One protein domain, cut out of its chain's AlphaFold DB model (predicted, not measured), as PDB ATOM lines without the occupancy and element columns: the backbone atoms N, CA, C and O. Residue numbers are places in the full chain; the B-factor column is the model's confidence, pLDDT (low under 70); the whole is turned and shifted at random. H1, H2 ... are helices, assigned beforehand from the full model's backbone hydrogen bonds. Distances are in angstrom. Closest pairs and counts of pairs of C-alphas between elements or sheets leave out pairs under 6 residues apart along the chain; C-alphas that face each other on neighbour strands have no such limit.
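Overview. This is residues 3 to 145 of the 184 residues of the protein "Vesicle coat complex COPII, subunit SEC24/subunit SFB2/subunit SFB3" of Pyrenophora tritici-repentis (UniProt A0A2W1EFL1). Helices H1, H4 and H6 make a small bundle, its three helices set in a triangle; H3 packs alongside H4, and H5 crosses H6 steeply. Short H2 lies at one end of the domain and H7 at the opposite end, where residues 137 to 145 of H7 stick out, as do residues 87 to 94. The printed part has 143 residues with seven named helices, H1 to H7 in chain order, and no named strand: all helix. It is compact, with a radius of gyration of the C-alphas of 15.5 A, and spans 45 by 39 by 29 A.

Along the chain. The longest helix, H7, residues 126 to 145, covers 28.5 A and ends at C-alpha 145, (160.183, 198.259, 148.244). H6, residues 101 to 114, covers 20.4 A, and H5, residues 71 to 87, 24.6 A. H4 is residues 54 to 64, 15.1 A; H3, residues 32 to 43, 15.8 A; H2, residues 23 to 29, 11.0 A. H1, residues 8 to 19, covers 16.3 A from C-alpha 8 at (155.371, 188.286, 176.402).

Arrangement. H7 is close to H6 but not clearly touching; their closest C-alphas, Met 114 and Ile 132, are 7.2 A apart. H6 touches H5 with residues 103 to 107 alone, at a steep tilt of 65 degrees; the closest C-alphas, Ile 78 and Ala 107, are 5.5 A apart. H6 touches the hub, H4, at a shallow tilt of 14 degrees, the same way, closest at C-alphas Val 56 and Glu 101, 5.3 A. H4 touches H3, closest at C-alphas Ser 35 and Ala 58, 5.2 A, and residues 11 to 15 of H1, closest at Ile 11 and Ile 62, 6.7 A. H2 is close to H1 but not clearly touching, with the C-alphas of Phe 18 and Glu 26 closest at 6.7 A. Every O i to N i+4 pair is within hydrogen-bond range in H1, H3, H4, H5, H6 and H7; in H2 0 of 3 are, and 0 of 4 O i to N i+3 pairs.

Size, cuts and confidence. The farthest C-alphas, Ser 28 and Lys 145, are 45.5 A apart. The printed part has no cut; the links H5 to H6 and H6 to H7 are long. Mean pLDDT of the printed part is 73.6; residues 21 to 29 and 114 to 145 are among those under 70.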
ATOM      1  N   ARG A   3     146.061 178.556 174.400       68.12
ATOM      2  CA  ARG A   3     146.017 179.707 175.297       68.12
ATOM      3  C   ARG A   3     147.416 179.991 175.807       68.12
ATOM      4  O   ARG A   3     148.042 179.097 176.370       68.12
ATOM      5  N   LEU A   4     147.890 181.221 175.634       77.12
ATOM      6  CA  LEU A   4     149.161 181.624 176.229       77.12
ATOM      7  C   LEU A   4     148.995 181.740 177.740       77.12
ATOM      8  O   LEU A   4     148.141 182.489 178.219       77.12
ATOM      9  N   VAL A   5     149.808 181.011 178.500       82.12
ATOM     10  CA  VAL A   5     149.736 181.013 179.973       82.12
ATOM     11  C   VAL A   5     150.766 181.943 180.618       82.12
ATOM     12  O   VAL A   5     150.738 182.150 181.831       82.12
ATOM     13  N   LYS A   6     151.660 182.531 179.815       82.00
ATOM     14  CA  LYS A   6     152.688 183.488 180.244       82.00
ATOM     15  C   LYS A   6     152.629 184.774 179.412       82.00
ATOM     16  O   LYS A   6     152.194 184.736 178.261       82.00
ATOM     17  N   PRO A   7     153.019 185.925 179.988       77.56
ATOM     18  CA  PRO A   7     153.059 187.186 179.260       77.56
ATOM     19  C   PRO A   7     154.299 187.242 178.364       77.56
ATOM     20  O   PRO A   7     155.326 186.644 178.686       77.56
ATOM     21  N   HIS A   8     154.232 188.041 177.294       77.06
ATOM     22  CA  HIS A   8     155.371 188.286 176.402       77.06
ATOM     23  C   HIS A   8     156.613 188.733 177.181       77.06
ATOM     24  O   HIS A   8     157.685 188.183 176.971       77.06
ATOM     25  N   THR A   9     156.441 189.644 178.147       79.56
ATOM     26  CA  THR A   9     157.524 190.174 178.989       79.56
ATOM     27  C   THR A   9     158.267 189.094 179.766       79.56
ATOM     28  O   THR A   9     159.478 189.186 179.925       79.56
ATOM     29  N   PHE A  10     157.572 188.052 180.232       84.31
ATOM     30  CA  PHE A  10     158.201 186.935 180.934       84.31
ATOM     31  C   PHE A  10     159.070 186.110 179.983       84.31
ATOM     32  O   PHE A  10     160.196 185.758 180.323       84.31
ATOM     33  N   ILE A  11     158.560 185.825 178.784       84.81
ATOM     34  CA  ILE A  11     159.286 185.039 177.785       84.81
ATOM     35  C   ILE A  11     160.468 185.822 177.218       84.81
ATOM     36  O   ILE A  11     161.567 185.278 177.152       84.81
ATOM     37  N   THR A  12     160.295 187.099 176.874       81.00
ATOM     38  CA  THR A  12     161.400 187.926 176.375       81.00
ATOM     39  C   THR A  12     162.466 188.150 177.432       81.00
ATOM     40  O   THR A  12     163.635 187.989 177.112       81.00
ATOM     41  N   ALA A  13     162.096 188.405 178.692       82.25
ATOM     42  CA  ALA A  13     163.072 188.530 179.774       82.25
ATOM     43  C   ALA A  13     163.870 187.234 179.983       82.25
ATOM     44  O   ALA A  13     165.063 187.290 180.260       82.25
ATOM     45  N   LYS A  14     163.246 186.057 179.819       85.75
ATOM     46  CA  LYS A  14     163.962 184.771 179.865       85.75
ATOM     47  C   LYS A  14     164.911 184.575 178.687       85.75
ATOM     48  O   LYS A  14     165.999 184.054 178.895       85.75
ATOM     49  N   ILE A  15     164.518 184.984 177.481       83.75
ATOM     50  CA  ILE A  15     165.388 184.926 176.297       83.75
ATOM     51  C   ILE A  15     166.562 185.899 176.445       83.75
ATOM     52  O   ILE A  15     167.693 185.527 176.173       83.75
ATOM     53  N   GLU A  16     166.321 187.118 176.928       82.44
ATOM     54  CA  GLU A  16     167.372 188.104 177.195       82.44
ATOM     55  C   GLU A  16     168.305 187.646 178.320       82.44
ATOM     56  O   GLU A  16     169.518 187.798 178.214       82.44
ATOM     57  N   ALA A  17     167.769 187.054 179.390       81.75
ATOM     58  CA  ALA A  17     168.583 186.478 180.457       81.75
ATOM     59  C   ALA A  17     169.435 185.306 179.954       81.75
ATOM     60  O   ALA A  17     170.571 185.160 180.394       81.75
ATOM     61  N   PHE A  18     168.905 184.499 179.032       82.88
ATOM     62  CA  PHE A  18     169.649 183.437 178.363       82.88
ATOM     63  C   PHE A  18     170.759 183.999 177.460       82.88
ATOM     64  O   PHE A  18     171.902 183.579 177.583       82.88
ATOM     65  N   ASP A  19     170.460 184.998 176.625       80.25
ATOM     66  CA  ASP A  19     171.440 185.630 175.727       80.25
ATOM     67  C   ASP A  19     172.586 186.329 176.486       80.25
ATOM     68  O   ASP A  19     173.712 186.383 175.995       80.25
ATOM     69  N   ASN A  20     172.298 186.870 177.674       76.50
ATOM     70  CA  ASN A  20     173.263 187.588 178.511       76.50
ATOM     71  C   ASN A  20     173.935 186.707 179.576       76.50
ATOM     72  O   ASN A  20     174.765 187.201 180.345       76.50
ATOM     73  N   ALA A  21     173.571 185.428 179.678       69.19
ATOM     74  CA  ALA A  21     174.170 184.540 180.658       69.19
ATOM     75  C   ALA A  21     175.638 184.273 180.283       69.19
ATOM     76  O   ALA A  21     175.956 183.708 179.245       69.19
ATOM     77  N   SER A  22     176.566 184.687 181.147       59.44
ATOM     78  CA  SER A  22     177.972 184.279 181.061       59.44
ATOM     79  C   SER A  22     178.108 182.803 181.453       59.44
ATOM     80  O   SER A  22     177.440 182.389 182.402       59.44
ATOM     81  N   GLY A  23     178.999 182.051 180.795       56.84
ATOM     82  CA  GLY A  23     179.041 180.573 180.748       56.84
ATOM     83  C   GLY A  23     178.692 179.768 182.014       56.84
ATOM     84  O   GLY A  23     178.023 178.750 181.902       56.84
ATOM     85  N   GLY A  24     179.019 180.227 183.228       51.94
ATOM     86  CA  GLY A  24     178.623 179.531 184.469       51.94
ATOM     87  C   GLY A  24     177.131 179.638 184.855       51.94
ATOM     88  O   GLY A  24     176.636 178.833 185.640       51.94
ATOM     89  N   GLN A  25     176.388 180.622 184.333       50.31
ATOM     90  CA  GLN A  25     174.934 180.750 184.544       50.31
ATOM     91  C   GLN A  25     174.100 180.078 183.445       50.31
ATOM     92  O   GLN A  25     172.990 179.624 183.745       50.31
ATOM     93  N   GLU A  26     174.633 179.956 182.220       51.72
ATOM     94  CA  GLU A  26     174.034 179.138 181.149       51.72
ATOM     95  C   GLU A  26     173.897 177.674 181.616       51.72
ATOM     96  O   GLU A  26     172.832 177.071 181.458       51.72
ATOM     97  N   GLU A  27     174.914 177.146 182.309       53.84
ATOM     98  CA  GLU A  27     175.004 175.738 182.726       53.84
ATOM     99  C   GLU A  27     173.961 175.289 183.766       53.84
ATOM    100  O   GLU A  27     173.540 174.133 183.762       53.84
ATOM    101  N   SER A  28     173.498 176.158 184.672       64.56
ATOM    102  CA  SER A  28     172.578 175.702 185.731       64.56
ATOM    103  C   SER A  28     171.105 175.838 185.357       64.56
ATOM    104  O   SER A  28     170.336 174.917 185.602       64.56
ATOM    105  N   ARG A  29     170.672 176.955 184.758       65.75
ATOM    106  CA  ARG A  29     169.245 177.189 184.455       65.75
ATOM    107  C   ARG A  29     168.813 176.708 183.078       65.75
ATOM    108  O   ARG A  29     167.648 176.355 182.925       65.75
ATOM    109  N   TYR A  30     169.727 176.693 182.112       71.00
ATOM    110  CA  TYR A  30     169.413 176.432 180.709       71.00
ATOM    111  C   TYR A  30     170.236 175.292 180.108       71.00
ATOM    112  O   TYR A  30     170.197 175.099 178.894       71.00
ATOM    113  N   SER A  31     170.917 174.492 180.939       82.88
ATOM    114  CA  SER A  31     171.585 173.277 180.469       82.88
ATOM    115  C   SER A  31     170.633 172.356 179.730       82.88
ATOM    116  O   SER A  31     169.424 172.327 179.984       82.88
ATOM    117  N   LEU A  32     171.209 171.535 178.858       84.88
ATOM    118  CA  LEU A  32     170.499 170.514 178.107       84.88
ATOM    119  C   LEU A  32     169.569 169.671 178.991       84.88
ATOM    120  O   LEU A  32     168.408 169.477 178.641       84.88
ATOM    121  N   THR A  33     170.044 169.215 180.153       86.69
ATOM    122  CA  THR A  33     169.254 168.401 181.091       86.69
ATOM    123  C   THR A  33     168.018 169.140 181.599       86.69
ATOM    124  O   THR A  33     166.911 168.604 181.536       86.69
ATOM    125  N   ASN A  34     168.181 170.381 182.063       87.75
ATOM    126  CA  ASN A  34     167.066 171.168 182.583       87.75
ATOM    127  C   ASN A  34     166.100 171.585 181.476       87.75
ATOM    128  O   ASN A  34     164.888 171.493 181.653       87.75
ATOM    129  N   SER A  35     166.621 171.963 180.313       89.06
ATOM    130  CA  SER A  35     165.806 172.298 179.148       89.06
ATOM    131  C   SER A  35     164.969 171.099 178.695       89.06
ATOM    132  O   SER A  35     163.766 171.242 178.483       89.06
ATOM    133  N   LYS A  36     165.552 169.893 178.646       88.31
ATOM    134  CA  LYS A  36     164.802 168.656 178.380       88.31
ATOM    135  C   LYS A  36     163.741 168.392 179.446       88.31
ATOM    136  O   LYS A  36     162.606 168.111 179.087       88.31
ATOM    137  N   ALA A  37     164.058 168.551 180.731       88.62
ATOM    138  CA  ALA A  37     163.081 168.368 181.805       88.62
ATOM    139  C   ALA A  37     161.884 169.333 181.684       88.62
ATOM    140  O   ALA A  37     160.736 168.914 181.839       88.62
ATOM    141  N   ILE A  38     162.134 170.605 181.348       89.75
ATOM    142  CA  ILE A  38     161.086 171.605 181.084       89.75
ATOM    143  C   ILE A  38     160.223 171.172 179.892       89.75
ATOM    144  O   ILE A  38     158.995 171.184 179.985       89.75
ATOM    145  N   LEU A  39     160.848 170.746 178.791       89.69
ATOM    146  CA  LEU A  39     160.143 170.282 177.595       89.69
ATOM    147  C   LEU A  39     159.295 169.039 177.868       89.69
ATOM    148  O   LEU A  39     158.130 168.987 177.477       89.69
ATOM    149  N   THR A  40     159.832 168.054 178.582       88.75
ATOM    150  CA  THR A  40     159.076 166.865 178.983       88.75
ATOM    151  C   THR A  40     157.903 167.247 179.884       88.75
ATOM    152  O   THR A  40     156.794 166.769 179.664       88.75
ATOM    153  N   SER A  41     158.102 168.160 180.840       88.62
ATOM    154  CA  SER A  41     157.044 168.597 181.757       88.62
ATOM    155  C   SER A  41     155.930 169.385 181.067       88.62
ATOM    156  O   SER A  41     154.772 169.264 181.458       88.62
ATOM    157  N   ASN A  42     156.261 170.229 180.090       87.31
ATOM    158  CA  ASN A  42     155.275 171.090 179.439       87.31
ATOM    159  C   ASN A  42     154.611 170.413 178.245       87.31
ATOM    160  O   ASN A  42     153.450 170.689 177.958       87.31
ATOM    161  N   TRP A  43     155.331 169.556 177.530       88.12
ATOM    162  CA  TRP A  43     154.929 169.085 176.209       88.12
ATOM    163  C   TRP A  43     154.990 167.577 176.023       88.12
ATOM    164  O   TRP A  43     154.594 167.117 174.954       88.12
ATOM    165  N   PHE A  44     155.464 166.825 177.021       83.19
ATOM    166  CA  PHE A  44     155.782 165.403 176.868       83.19
ATOM    167  C   PHE A  44     156.722 165.168 175.681       83.19
ATOM    168  O   PHE A  44     156.565 164.219 174.922       83.19
ATOM    169  N   TRP A  45     157.667 166.092 175.490       76.06
ATOM    170  CA  TRP A  45     158.599 166.040 174.376       76.06
ATOM    171  C   TRP A  45     159.439 164.762 174.455       76.06
ATOM    172  O   TRP A  45     160.222 164.585 175.393       76.06
ATOM    173  N   GLU A  46     159.295 163.905 173.450       71.56
ATOM    174  CA  GLU A  46     160.196 162.787 173.179       71.56
ATOM    175  C   GLU A  46     161.307 163.255 172.237       71.56
ATOM    176  O   GLU A  46     161.070 164.099 171.370       71.56
ATOM    177  N   ASP A  47     162.533 162.766 172.447       64.00
ATOM    178  CA  ASP A  47     163.722 163.295 171.772       64.00
ATOM    179  C   ASP A  47     163.502 163.425 170.247       64.00
ATOM    180  O   ASP A  47     163.070 162.477 169.583       64.00
ATOM    181  N   PRO A  48     163.762 164.612 169.676       65.69
ATOM    182  CA  PRO A  48     163.396 164.902 168.301       65.69
ATOM    183  C   PRO A  48     164.303 164.126 167.340       65.69
ATOM    184  O   PRO A  48     165.493 163.946 167.589       65.69
ATOM    185  N   LYS A  49     163.765 163.721 166.182       66.75
ATOM    186  CA  LYS A  49     164.568 163.086 165.115       66.75
ATOM    187  C   LYS A  49     165.664 164.011 164.570       66.75
ATOM    188  O   LYS A  49     166.666 163.531 164.052       66.75
ATOM    189  N   GLN A  50     165.455 165.325 164.661       70.06
ATOM    190  CA  GLN A  50     166.435 166.342 164.299       70.06
ATOM    191  C   GLN A  50     167.296 166.688 165.515       70.06
ATOM    192  O   GLN A  50     166.761 166.991 166.577       70.06
ATOM    193  N   GLN A  51     168.620 166.705 165.354       76.50
ATOM    194  CA  GLN A  51     169.507 167.215 166.396       76.50
ATOM    195  C   GLN A  51     169.448 168.745 166.424       76.50
ATOM    196  O   GLN A  51     169.718 169.408 165.426       76.50
ATOM    197  N   PHE A  52     169.098 169.302 167.580       81.81
ATOM    198  CA  PHE A  52     169.140 170.738 167.834       81.81
ATOM    199  C   PHE A  52     170.373 171.077 168.671       81.81
ATOM    200  O   PHE A  52     170.783 170.287 169.523       81.81
ATOM    201  N   SER A  53     170.947 172.264 168.459       84.00
ATOM    202  CA  SER A  53     171.971 172.769 169.374       84.00
ATOM    203  C   SER A  53     171.376 172.982 170.767       84.00
ATOM    204  O   SER A  53     170.180 173.247 170.911       84.00
ATOM    205  N   GLU A  54     172.211 172.919 171.803       83.94
ATOM    206  CA  GLU A  54     171.777 173.145 173.187       83.94
ATOM    207  C   GLU A  54     171.062 174.492 173.351       83.94
ATOM    208  O   GLU A  54     170.005 174.565 173.977       83.94
ATOM    209  N   LYS A  55     171.561 175.539 172.682       84.12
ATOM    210  CA  LYS A  55     170.928 176.860 172.685       84.12
ATOM    211  C   LYS A  55     169.535 176.860 172.064       84.12
ATOM    212  O   LYS A  55     168.621 177.489 172.593       84.12
ATOM    213  N   VAL A  56     169.346 176.134 170.963       86.81
ATOM    214  CA  VAL A  56     168.025 175.980 170.343       86.81
ATOM    215  C   VAL A  56     167.087 175.223 171.283       86.81
ATOM    216  O   VAL A  56     165.956 175.662 171.479       86.81
ATOM    217  N   ILE A  57     167.557 174.154 171.931       88.31
ATOM    218  CA  ILE A  57     166.760 173.390 172.903       88.31
ATOM    219  C   ILE A  57     166.341 174.276 174.084       88.31
ATOM    220  O   ILE A  57     165.175 174.247 174.472       88.31
ATOM    221  N   ALA A  58     167.241 175.108 174.610       88.62
ATOM    222  CA  ALA A  58     166.934 176.044 175.691       88.62
ATOM    223  C   ALA A  58     165.877 177.085 175.287       88.62
ATOM    224  O   ALA A  58     164.922 177.327 176.027       88.62
ATOM    225  N   LEU A  59     165.988 177.667 174.088       89.19
ATOM    226  CA  LEU A  59     164.997 178.620 173.576       89.19
ATOM    227  C   LEU A  59     163.621 177.968 173.375       89.19
ATOM    228  O   LEU A  59     162.597 178.557 173.729       89.19
ATOM    229  N   ILE A  60     163.589 176.743 172.848       89.31
ATOM    230  CA  ILE A  60     162.358 175.962 172.697       89.31
ATOM    231  C   ILE A  60     161.762 175.636 174.081       89.31
ATOM    232  O   ILE A  60     160.551 175.757 174.272       89.31
ATOM    233  N   ALA A  61     162.597 175.303 175.072       89.50
ATOM    234  CA  ALA A  61     162.173 175.043 176.447       89.50
ATOM    235  C   ALA A  61     161.528 176.274 177.095       89.50
ATOM    236  O   ALA A  61     160.424 176.161 177.628       89.50
ATOM    237  N   ILE A  62     162.144 177.455 176.975       88.62
ATOM    238  CA  ILE A  62     161.555 178.722 177.448       88.62
ATOM    239  C   ILE A  62     160.172 178.929 176.821       88.62
ATOM    240  O   ILE A  62     159.221 179.309 177.505       88.62
ATOM    241  N   LEU A  63     160.044 178.660 175.521       86.75
ATOM    242  CA  LEU A  63     158.800 178.866 174.794       86.75
ATOM    243  C   LEU A  63     157.705 177.863 175.196       86.75
ATOM    244  O   LEU A  63     156.535 178.239 175.267       86.75
ATOM    245  N   SER A  64     158.078 176.634 175.564       88.12
ATOM    246  CA  SER A  64     157.144 175.623 176.080       88.12
ATOM    247  C   SER A  64     156.413 176.039 177.351       88.12
ATOM    248  O   SER A  64     155.259 175.659 177.548       88.12
ATOM    249  N   GLU A  65     157.026 176.892 178.172       86.69
ATOM    250  CA  GLU A  65     156.382 177.413 179.376       86.69
ATOM    251  C   GLU A  65     155.193 178.329 179.059       86.69
ATOM    252  O   GLU A  65     154.318 178.519 179.906       86.69
ATOM    253  N   ALA A  66     155.152 178.916 177.858       83.44
ATOM    254  CA  ALA A  66     154.042 179.747 177.409       83.44
ATOM    255  C   ALA A  66     152.883 178.937 176.819       83.44
ATOM    256  O   ALA A  66     151.748 179.417 176.838       83.44
ATOM    257  N   THR A  67     153.157 177.738 176.301       83.56
ATOM    258  CA  THR A  67     152.202 176.915 175.543       83.56
ATOM    259  C   THR A  67     152.156 175.455 176.024       83.56
ATOM    260  O   THR A  67     152.209 174.541 175.196       83.56
ATOM    261  N   PRO A  68     152.030 175.174 177.336       85.00
ATOM    262  CA  PRO A  68     152.007 173.798 177.828       85.00
ATOM    263  C   PRO A  68     150.877 172.992 177.166       85.00
ATOM    264  O   PRO A  68     149.792 173.515 176.901       85.00
ATOM    265  N   GLY A  69     151.155 171.732 176.840       82.38
ATOM    266  CA  GLY A  69     150.276 170.818 176.108       82.38
ATOM    267  C   GLY A  69     150.194 171.034 174.592       82.38
ATOM    268  O   GLY A  69     149.491 170.282 173.927       82.38
ATOM    269  N   HIS A  70     150.891 172.024 174.022       81.00
ATOM    270  CA  HIS A  70     150.725 172.424 172.615       81.00
ATOM    271  C   HIS A  70     152.044 172.425 171.826       81.00
ATOM    272  O   HIS A  70     152.398 173.421 171.192       81.00
ATOM    273  N   HIS A  71     152.772 171.304 171.848       77.25
ATOM    274  CA  HIS A  71     154.080 171.181 171.188       77.25
ATOM    275  C   HIS A  71     154.019 171.354 169.661       77.25
ATOM    276  O   HIS A  71     154.883 172.021 169.094       77.25
ATOM    277  N   GLY A  72     152.991 170.803 169.001       77.38
ATOM    278  CA  GLY A  72     152.885 170.804 167.535       77.38
ATOM    279  C   GLY A  72     152.852 172.211 166.944       77.38
ATOM    280  O   GLY A  72     153.683 172.559 166.119       77.38
ATOM    281  N   ILE A  73     151.990 173.075 167.482       74.12
ATOM    282  CA  ILE A  73     151.763 174.431 166.955       74.12
ATOM    283  C   ILE A  73     153.032 175.279 166.994       74.12
ATOM    284  O   ILE A  73     153.288 176.090 166.104       74.12
ATOM    285  N   LEU A  74     153.841 175.093 168.031       75.81
ATOM    286  CA  LEU A  74     155.070 175.845 168.160       75.81
ATOM    287  C   LEU A  74     156.167 175.336 167.221       75.81
ATOM    288  O   LEU A  74     156.889 176.136 166.625       75.81
ATOM    289  N   MET A  75     156.279 174.016 167.083       78.94
ATOM    290  CA  MET A  75     157.227 173.404 166.159       78.94
ATOM    291  C   MET A  75     156.883 173.729 164.708       78.94
ATOM    292  O   MET A  75     157.786 174.074 163.950       78.94
ATOM    293  N   ASP A  76     155.601 173.743 164.351       81.88
ATOM    294  CA  ASP A  76     155.132 174.163 163.029       81.88
ATOM    295  C   ASP A  76     155.522 175.615 162.735       81.88
ATOM    296  O   ASP A  76     155.993 175.933 161.643       81.88
ATOM    297  N   LEU A  77     155.411 176.506 163.727       80.12
ATOM    298  CA  LEU A  77     155.829 177.900 163.585       80.12
ATOM    299  C   LEU A  77     157.344 178.030 163.370       80.12
ATOM    300  O   LEU A  77     157.784 178.828 162.542       80.12
ATOM    301  N   ILE A  78     158.144 177.246 164.093       84.50
ATOM    302  CA  ILE A  78     159.605 177.221 163.936       84.50
ATOM    303  C   ILE A  78     159.988 176.689 162.549       84.50
ATOM    304  O   ILE A  78     160.823 177.295 161.874       84.50
ATOM    305  N   ILE A  79     159.361 175.596 162.106       83.75
ATOM    306  CA  ILE A  79     159.569 175.010 160.775       83.75
ATOM    307  C   ILE A  79     159.205 176.027 159.696       83.75
ATOM    308  O   ILE A  79     159.999 176.272 158.794       83.75
ATOM    309  N   LYS A  80     158.072 176.713 159.841       83.56
ATOM    310  CA  LYS A  80     157.644 177.746 158.899       83.56
ATOM    311  C   LYS A  80     158.640 178.895 158.785       83.56
ATOM    312  O   LYS A  80     158.960 179.330 157.682       83.56
ATOM    313  N   VAL A  81     159.166 179.378 159.910       83.69
ATOM    314  CA  VAL A  81     160.203 180.422 159.902       83.69
ATOM    315  C   VAL A  81     161.479 179.927 159.217       83.69
ATOM    316  O   VAL A  81     162.088 180.669 158.443       83.69
ATOM    317  N   LYS A  82     161.877 178.676 159.466       84.25
ATOM    318  CA  LYS A  82     163.009 178.047 158.779       84.25
ATOM    319  C   LYS A  82     162.769 177.979 157.265       84.25
ATOM    320  O   LYS A  82     163.658 178.361 156.506       84.25
ATOM    321  N   ASP A  83     161.595 177.543 156.825       83.88
ATOM    322  CA  ASP A  83     161.258 177.426 155.402       83.88
ATOM    323  C   ASP A  83     161.252 178.797 154.715       83.88
ATOM    324  O   ASP A  83     161.825 178.970 153.640       83.88
ATOM    325  N   GLU A  84     160.700 179.820 155.368       82.56
ATOM    326  CA  GLU A  84     160.734 181.191 154.860       82.56
ATOM    327  C   GLU A  84     162.153 181.742 154.723       82.56
ATOM    328  O   GLU A  84     162.431 182.473 153.770       82.56
ATOM    329  N   ARG A  85     163.058 181.389 155.642       81.19
ATOM    330  CA  ARG A  85     164.481 181.725 155.535       81.19
ATOM    331  C   ARG A  85     165.138 181.015 154.355       81.19
ATOM    332  O   ARG A  85     165.990 181.612 153.708       81.19
ATOM    333  N   ILE A  86     164.787 179.757 154.088       78.06
ATOM    334  CA  ILE A  86     165.316 179.013 152.935       78.06
ATOM    335  C   ILE A  86     164.855 179.675 151.628       78.06
ATOM    336  O   ILE A  86     165.657 179.849 150.714       78.06
ATOM    337  N   ILE A  87     163.591 180.105 151.565       78.75
ATOM    338  CA  ILE A  87     163.013 180.798 150.402       78.75
ATOM    339  C   ILE A  87     163.583 182.218 150.249       78.75
ATOM    340  O   ILE A  87     163.846 182.662 149.134       78.75
ATOM    341  N   ASN A  88     163.776 182.941 151.354       74.06
ATOM    342  CA  ASN A  88     164.302 184.306 151.389       74.06
ATOM    343  C   ASN A  88     165.567 184.368 152.260       74.06
ATOM    344  O   ASN A  88     165.505 184.857 153.397       74.06
ATOM    345  N   PRO A  89     166.714 183.884 151.757       69.38
ATOM    346  CA  PRO A  89     167.933 183.849 152.544       69.38
ATOM    347  C   PRO A  89     168.387 185.268 152.906       69.38
ATOM    348  O   PRO A  89     168.380 186.154 152.048       69.38
ATOM    349  N   PRO A  90     168.784 185.517 154.167       66.81
ATOM    350  CA  PRO A  90     169.449 186.761 154.519       66.81
ATOM    351  C   PRO A  90     170.782 186.863 153.769       66.81
ATOM    352  O   PRO A  90     171.535 185.889 153.695       66.81
ATOM    353  N   GLU A  91     171.065 188.040 153.212       69.88
ATOM    354  CA  GLU A  91     172.312 188.302 152.492       69.88
ATOM    355  C   GLU A  91     173.526 188.062 153.402       69.88
ATOM    356  O   GLU A  91     173.544 188.474 154.562       69.88
ATOM    357  N   GLY A  92     174.540 187.370 152.877       62.00
ATOM    358  CA  GLY A  92     175.828 187.192 153.553       62.00
ATOM    359  C   GLY A  92     175.887 186.129 154.657       62.00
ATOM    360  O   GLY A  92     176.903 186.056 155.343       62.00
ATOM    361  N   LEU A  93     174.858 185.290 154.840       58.31
ATOM    362  CA  LEU A  93     174.886 184.205 155.832       58.31
ATOM    363  C   LEU A  93     174.862 182.808 155.191       58.31
ATOM    364  O   LEU A  93     174.136 182.595 154.219       58.31
ATOM    365  N   PRO A  94     175.588 181.824 155.761       59.31
ATOM    366  CA  PRO A  94     175.527 180.440 155.302       59.31
ATOM    367  C   PRO A  94     174.096 179.896 155.380       59.31
ATOM    368  O   PRO A  94     173.432 180.018 156.416       59.31
ATOM    369  N   GLN A  95     173.629 179.258 154.303       63.72
ATOM    370  CA  GLN A  95     172.387 178.493 154.347       63.72
ATOM    371  C   GLN A  95     172.625 177.208 155.140       63.72
ATOM    372  O   GLN A  95     173.268 176.278 154.665       63.72
ATOM    373  N   ASN A  96     172.107 177.167 156.364       71.00
ATOM    374  CA  ASN A  96     172.037 175.942 157.147       71.00
ATOM    375  C   ASN A  96     170.607 175.376 157.031       71.00
ATOM    376  O   ASN A  96     169.657 176.135 157.248       71.00
ATOM    377  N   PRO A  97     170.414 174.095 156.665       69.12
ATOM    378  CA  PRO A  97     169.090 173.482 156.629       69.12
ATOM    379  C   PRO A  97     168.503 173.242 158.026       69.12
ATOM    380  O   PRO A  97     167.305 172.999 158.140       69.12
ATOM    381  N   ASP A  98     169.291 173.315 159.093       81.44
ATOM    382  CA  ASP A  98     168.809 173.099 160.451       81.44
ATOM    383  C   ASP A  98     168.149 174.337 161.059       81.44
ATOM    384  O   ASP A  98     168.386 175.483 160.658       81.44
ATOM    385  N   VAL A  99     167.282 174.085 162.041       83.25
ATOM    386  CA  VAL A  99     166.674 175.146 162.845       83.25
ATOM    387  C   VAL A  99     167.779 175.839 163.635       83.25
ATOM    388  O   VAL A  99     168.564 175.200 164.331       83.25
ATOM    389  N   GLN A 100     167.826 177.160 163.528       84.44
ATOM    390  CA  GLN A 100     168.779 178.021 164.212       84.44
ATOM    391  C   GLN A 100     168.076 178.853 165.286       84.44
ATOM    392  O   GLN A 100     166.869 179.087 165.240       84.44
ATOM    393  N   GLU A 101     168.857 179.395 166.219       85.12
ATOM    394  CA  GLU A 101     168.370 180.258 167.305       85.12
ATOM    395  C   GLU A 101     167.519 181.427 166.798       85.12
ATOM    396  O   GLU A 101     166.474 181.746 167.366       85.12
ATOM    397  N   LYS A 102     167.936 182.050 165.687       82.94
ATOM    398  CA  LYS A 102     167.199 183.156 165.067       82.94
ATOM    399  C   LYS A 102     165.796 182.747 164.615       82.94
ATOM    400  O   LYS A 102     164.886 183.566 164.704       82.94
ATOM    401  N   ASP A 103     165.610 181.499 164.180       85.75
ATOM    402  CA  ASP A 103     164.307 181.015 163.721       85.75
ATOM    403  C   ASP A 103     163.352 180.904 164.909       85.75
ATOM    404  O   ASP A 103     162.225 181.393 164.857       85.75
ATOM    405  N   VAL A 104     163.845 180.360 166.027       85.94
ATOM    406  CA  VAL A 104     163.082 180.266 167.276       85.94
ATOM    407  C   VAL A 104     162.739 181.662 167.801       85.94
ATOM    408  O   VAL A 104     161.586 181.924 168.135       85.94
ATOM    409  N   LYS A 105     163.688 182.608 167.800       84.69
ATOM    410  CA  LYS A 105     163.438 183.997 168.235       84.69
ATOM    411  C   LYS A 105     162.385 184.706 167.372       84.69
ATOM    412  O   LYS A 105     161.548 185.436 167.904       84.69
ATOM    413  N   ILE A 106     162.392 184.499 166.053       83.19
ATOM    414  CA  ILE A 106     161.364 185.049 165.153       83.19
ATOM    415  C   ILE A 106     160.009 184.374 165.405       83.19
ATOM    416  O   ILE A 106     158.996 185.072 165.480       83.19
ATOM    417  N   ALA A 107     159.986 183.053 165.598       83.81
ATOM    418  CA  ALA A 107     158.775 182.315 165.947       83.81
ATOM    419  C   ALA A 107     158.149 182.843 167.250       83.81
ATOM    420  O   ALA A 107     156.953 183.113 167.282       83.81
ATOM    421  N   VAL A 108     158.944 183.114 168.294       80.75
ATOM    422  CA  VAL A 108     158.461 183.749 169.538       80.75
ATOM    423  C   VAL A 108     157.780 185.089 169.245       80.75
ATOM    424  O   VAL A 108     156.663 185.332 169.699       80.75
ATOM    425  N   ARG A 109     158.425 185.966 168.466       79.31
ATOM    426  CA  ARG A 109     157.861 187.286 168.133       79.31
ATOM    427  C   ARG A 109     156.528 187.162 167.397       79.31
ATOM    428  O   ARG A 109     155.594 187.888 167.718       79.31
ATOM    429  N   ARG A 110     156.430 186.215 166.460       78.81
ATOM    430  CA  ARG A 110     155.192 185.901 165.730       78.81
ATOM    431  C   ARG A 110     154.101 185.345 166.637       78.81
ATOM    432  O   ARG A 110     152.951 185.760 166.538       78.81
ATOM    433  N   LEU A 111     154.462 184.449 167.554       78.06
ATOM    434  CA  LEU A 111     153.529 183.883 168.525       78.06
ATOM    435  C   LEU A 111     152.834 184.991 169.337       78.06
ATOM    436  O   LEU A 111     151.634 184.945 169.592       78.06
ATOM    437  N   TYR A 112     153.577 186.020 169.735       74.88
ATOM    438  CA  TYR A 112     153.030 187.099 170.551       74.88
ATOM    439  C   TYR A 112     152.471 188.284 169.754       74.88
ATOM    440  O   TYR A 112     151.694 189.047 170.320       74.88
ATOM    441  N   SER A 113     152.796 188.440 168.465       72.44
ATOM    442  CA  SER A 113     152.138 189.436 167.605       72.44
ATOM    443  C   SER A 113     150.716 189.022 167.221       72.44
ATOM    444  O   SER A 113     149.849 189.879 167.067       72.44
ATOM    445  N   MET A 114     150.468 187.716 167.087       68.00
ATOM    446  CA  MET A 114     149.155 187.173 166.726       68.00
ATOM    447  C   MET A 114     148.236 186.962 167.933       68.00
ATOM    448  O   MET A 114     147.015 186.951 167.786       68.00
ATOM    449  N   ALA A 115     148.798 186.785 169.131       65.62
ATOM    450  CA  ALA A 115     148.025 186.631 170.354       65.62
ATOM    451  C   ALA A 115     147.589 188.014 170.890       65.62
ATOM    452  O   ALA A 115     148.450 188.817 171.255       65.62
ATOM    453  N   PRO A 116     146.280 188.325 170.961       55.41
ATOM    454  CA  PRO A 116     145.800 189.659 171.311       55.41
ATOM    455  C   PRO A 116     146.049 190.005 172.790       55.41
ATOM    456  O   PRO A 116     145.180 189.837 173.638       55.41
ATOM    457  N   GLY A 117     147.223 190.559 173.101       54.31
ATOM    458  CA  GLY A 117     147.410 191.420 174.276       54.31
ATOM    459  C   GLY A 117     147.750 190.758 175.617       54.31
ATOM    460  O   GLY A 117     147.590 191.403 176.649       54.31
ATOM    461  N   GLY A 118     148.278 189.531 175.652       56.06
ATOM    462  CA  GLY A 118     148.927 188.979 176.857       56.06
ATOM    463  C   GLY A 118     148.300 187.704 177.427       56.06
ATOM    464  O   GLY A 118     147.600 186.979 176.727       56.06
ATOM    465  N   ILE A 119     148.620 187.375 178.683       54.03
ATOM    466  CA  ILE A 119     148.235 186.108 179.341       54.03
ATOM    467  C   ILE A 119     146.742 185.834 179.156       54.03
ATOM    468  O   ILE A 119     145.905 186.697 179.394       54.03
ATOM    469  N   GLY A 120     146.402 184.612 178.761       53.00
ATOM    470  CA  GLY A 120     145.027 184.212 178.505       53.00
ATOM    471  C   GLY A 120     144.553 184.492 177.080       53.00
ATOM    472  O   GLY A 120     143.429 184.091 176.762       53.00
ATOM    473  N   SER A 121     145.397 185.104 176.241       55.06
ATOM    474  CA  SER A 121     145.161 185.274 174.809       55.06
ATOM    475  C   SER A 121     145.014 183.939 174.110       55.06
ATOM    476  O   SER A 121     145.738 182.975 174.374       55.06
ATOM    477  N   VAL A 122     144.061 183.931 173.195       57.88
ATOM    478  CA  VAL A 122     143.688 182.779 172.402       57.88
ATOM    479  C   VAL A 122     144.422 182.843 171.076       57.88
ATOM    480  O   VAL A 122     144.299 183.828 170.353       57.88
ATOM    481  N   TRP A 123     145.141 181.776 170.747       61.31
ATOM    482  CA  TRP A 123     145.720 181.591 169.430       61.31
ATOM    483  C   TRP A 123     144.606 181.465 168.392       61.31
ATOM    484  O   TRP A 123     143.746 180.578 168.540       61.31
ATOM    485  N   PRO A 124     144.612 182.315 167.355       52.88
ATOM    486  CA  PRO A 124     143.682 182.173 166.253       52.88
ATOM    487  C   PRO A 124     143.908 180.804 165.593       52.88
ATOM    488  O   PRO A 124     145.045 180.410 165.368       52.88
ATOM    489  N   GLY A 125     142.850 180.037 165.315       52.56
ATOM    490  CA  GLY A 125     143.002 178.781 164.560       52.56
ATOM    491  C   GLY A 125     143.649 179.015 163.183       52.56
ATOM    492  O   GLY A 125     143.694 180.156 162.727       52.56
ATOM    493  N   GLU A 126     144.095 177.948 162.506       54.69
ATOM    494  CA  GLU A 126     144.864 177.991 161.238       54.69
ATOM    495  C   GLU A 126     144.405 179.070 160.241       54.69
ATOM    496  O   GLU A 126     145.222 179.802 159.693       54.69
ATOM    497  N   LYS A 127     143.091 179.247 160.058       49.47
ATOM    498  CA  LYS A 127     142.531 180.236 159.122       49.47
ATOM    499  C   LYS A 127     142.868 181.690 159.458       49.47
ATOM    500  O   LYS A 127     143.147 182.477 158.562       49.47
ATOM    501  N   ALA A 128     142.819 182.057 160.733       51.00
ATOM    502  CA  ALA A 128     143.137 183.417 161.158       51.00
ATOM    503  C   ALA A 128     144.658 183.642 161.220       51.00
ATOM    504  O   ALA A 128     145.125 184.764 161.033       51.00
ATOM    505  N   GLN A 129     145.434 182.570 161.390       55.81
ATOM    506  CA  GLN A 129     146.885 182.599 161.244       55.81
ATOM    507  C   GLN A 129     147.301 182.891 159.786       55.81
ATOM    508  O   GLN A 129     148.090 183.805 159.560       55.81
ATOM    509  N   GLU A 130     146.703 182.220 158.794       58.78
ATOM    510  CA  GLU A 130     146.964 182.483 157.365       58.78
ATOM    511  C   GLU A 130     146.659 183.928 156.933       58.78
ATOM    512  O   GLU A 130     147.280 184.464 156.008       58.78
ATOM    513  N   GLU A 131     145.659 184.561 157.548       57.00
ATOM    514  CA  GLU A 131     145.256 185.932 157.229       57.00
ATOM    515  C   GLU A 131     146.230 186.967 157.813       57.00
ATOM    516  O   GLU A 131     146.613 187.917 157.125       57.00
ATOM    517  N   ILE A 132     146.698 186.761 159.050       59.12
ATOM    518  CA  ILE A 132     147.725 187.620 159.661       59.12
ATOM    519  C   ILE A 132     149.051 187.490 158.900       59.12
ATOM    520  O   ILE A 132     149.688 188.494 158.582       59.12
ATOM    521  N   GLU A 133     149.435 186.271 158.528       61.03
ATOM    522  CA  GLU A 133     150.675 186.010 157.795       61.03
ATOM    523  C   GLU A 133     150.672 186.607 156.385       61.03
ATOM    524  O   GLU A 133     151.681 187.177 155.964       61.03
ATOM    525  N   ARG A 134     149.543 186.548 155.659       60.34
ATOM    526  CA  ARG A 134     149.400 187.249 154.369       60.34
ATOM    527  C   ARG A 134     149.649 188.746 154.521       60.34
ATOM    528  O   ARG A 134     150.423 189.324 153.757       60.34
ATOM    529  N   ASN A 135     149.059 189.354 155.546       59.72
ATOM    530  CA  ASN A 135     149.217 190.778 155.817       59.72
ATOM    531  C   ASN A 135     150.659 191.157 156.201       59.72
ATOM    532  O   ASN A 135     151.150 192.204 155.767       59.72
ATOM    533  N   ASP A 136     151.356 190.319 156.969       56.44
ATOM    534  CA  ASP A 136     152.745 190.567 157.376       56.44
ATOM    535  C   ASP A 136     153.739 190.380 156.222       56.44
ATOM    536  O   ASP A 136     154.650 191.198 156.061       56.44
ATOM    537  N   ILE A 137     153.543 189.373 155.363       57.25
ATOM    538  CA  ILE A 137     154.342 189.190 154.141       57.25
ATOM    539  C   ILE A 137     154.162 190.389 153.205       57.25
ATOM    540  O   ILE A 137     155.146 190.913 152.676       57.25
ATOM    541  N   ASP A 138     152.931 190.868 153.023       57.03
ATOM    542  CA  ASP A 138     152.656 192.026 152.173       57.03
ATOM    543  C   ASP A 138     153.242 193.321 152.750       57.03
ATOM    544  O   ASP A 138     153.790 194.138 152.002       57.03
ATOM    545  N   LYS A 139     153.219 193.498 154.077       57.91
ATOM    546  CA  LYS A 139     153.915 194.606 154.750       57.91
ATOM    547  C   LYS A 139     155.430 194.510 154.600       57.91
ATOM    548  O   LYS A 139     156.056 195.518 154.285       57.91
ATOM    549  N   ALA A 140     156.027 193.331 154.770       53.62
ATOM    550  CA  ALA A 140     157.467 193.127 154.611       53.62
ATOM    551  C   ALA A 140     157.922 193.360 153.159       53.62
ATOM    552  O   ALA A 140     158.947 194.003 152.925       53.62
ATOM    553  N   LYS A 141     157.131 192.916 152.174       57.34
ATOM    554  CA  LYS A 141     157.355 193.207 150.747       57.34
ATOM    555  C   LYS A 141     157.240 194.703 150.443       57.34
ATOM    556  O   LYS A 141     158.079 195.238 149.720       57.34
ATOM    557  N   LYS A 142     156.244 195.394 151.011       55.28
ATOM    558  CA  LYS A 142     156.103 196.855 150.884       55.28
ATOM    559  C   LYS A 142     157.262 197.600 151.552       55.28
ATOM    560  O   LYS A 142     157.791 198.521 150.949       55.28
ATOM    561  N   ALA A 143     157.713 197.172 152.729       52.81
ATOM    562  CA  ALA A 143     158.851 197.772 153.425       52.81
ATOM    563  C   ALA A 143     160.182 197.563 152.679       52.81
ATOM    564  O   ALA A 143     160.981 198.492 152.595       52.81
ATOM    565  N   LYS A 144     160.402 196.388 152.065       50.53
ATOM    566  CA  LYS A 144     161.554 196.150 151.174       50.53
ATOM    567  C   LYS A 144     161.513 197.014 149.911       50.53
ATOM    568  O   LYS A 144     162.557 197.482 149.481       50.53
ATOM    569  N   LYS A 145     160.329 197.298 149.354       44.03
ATOM    570  CA  LYS A 145     160.183 198.259 148.244       44.03
ATOM    571  C   LYS A 145     160.475 199.716 148.630       44.03
ATOM    572  O   LYS A 145     160.677 200.522 147.736       44.03
TER     573      LYS A 145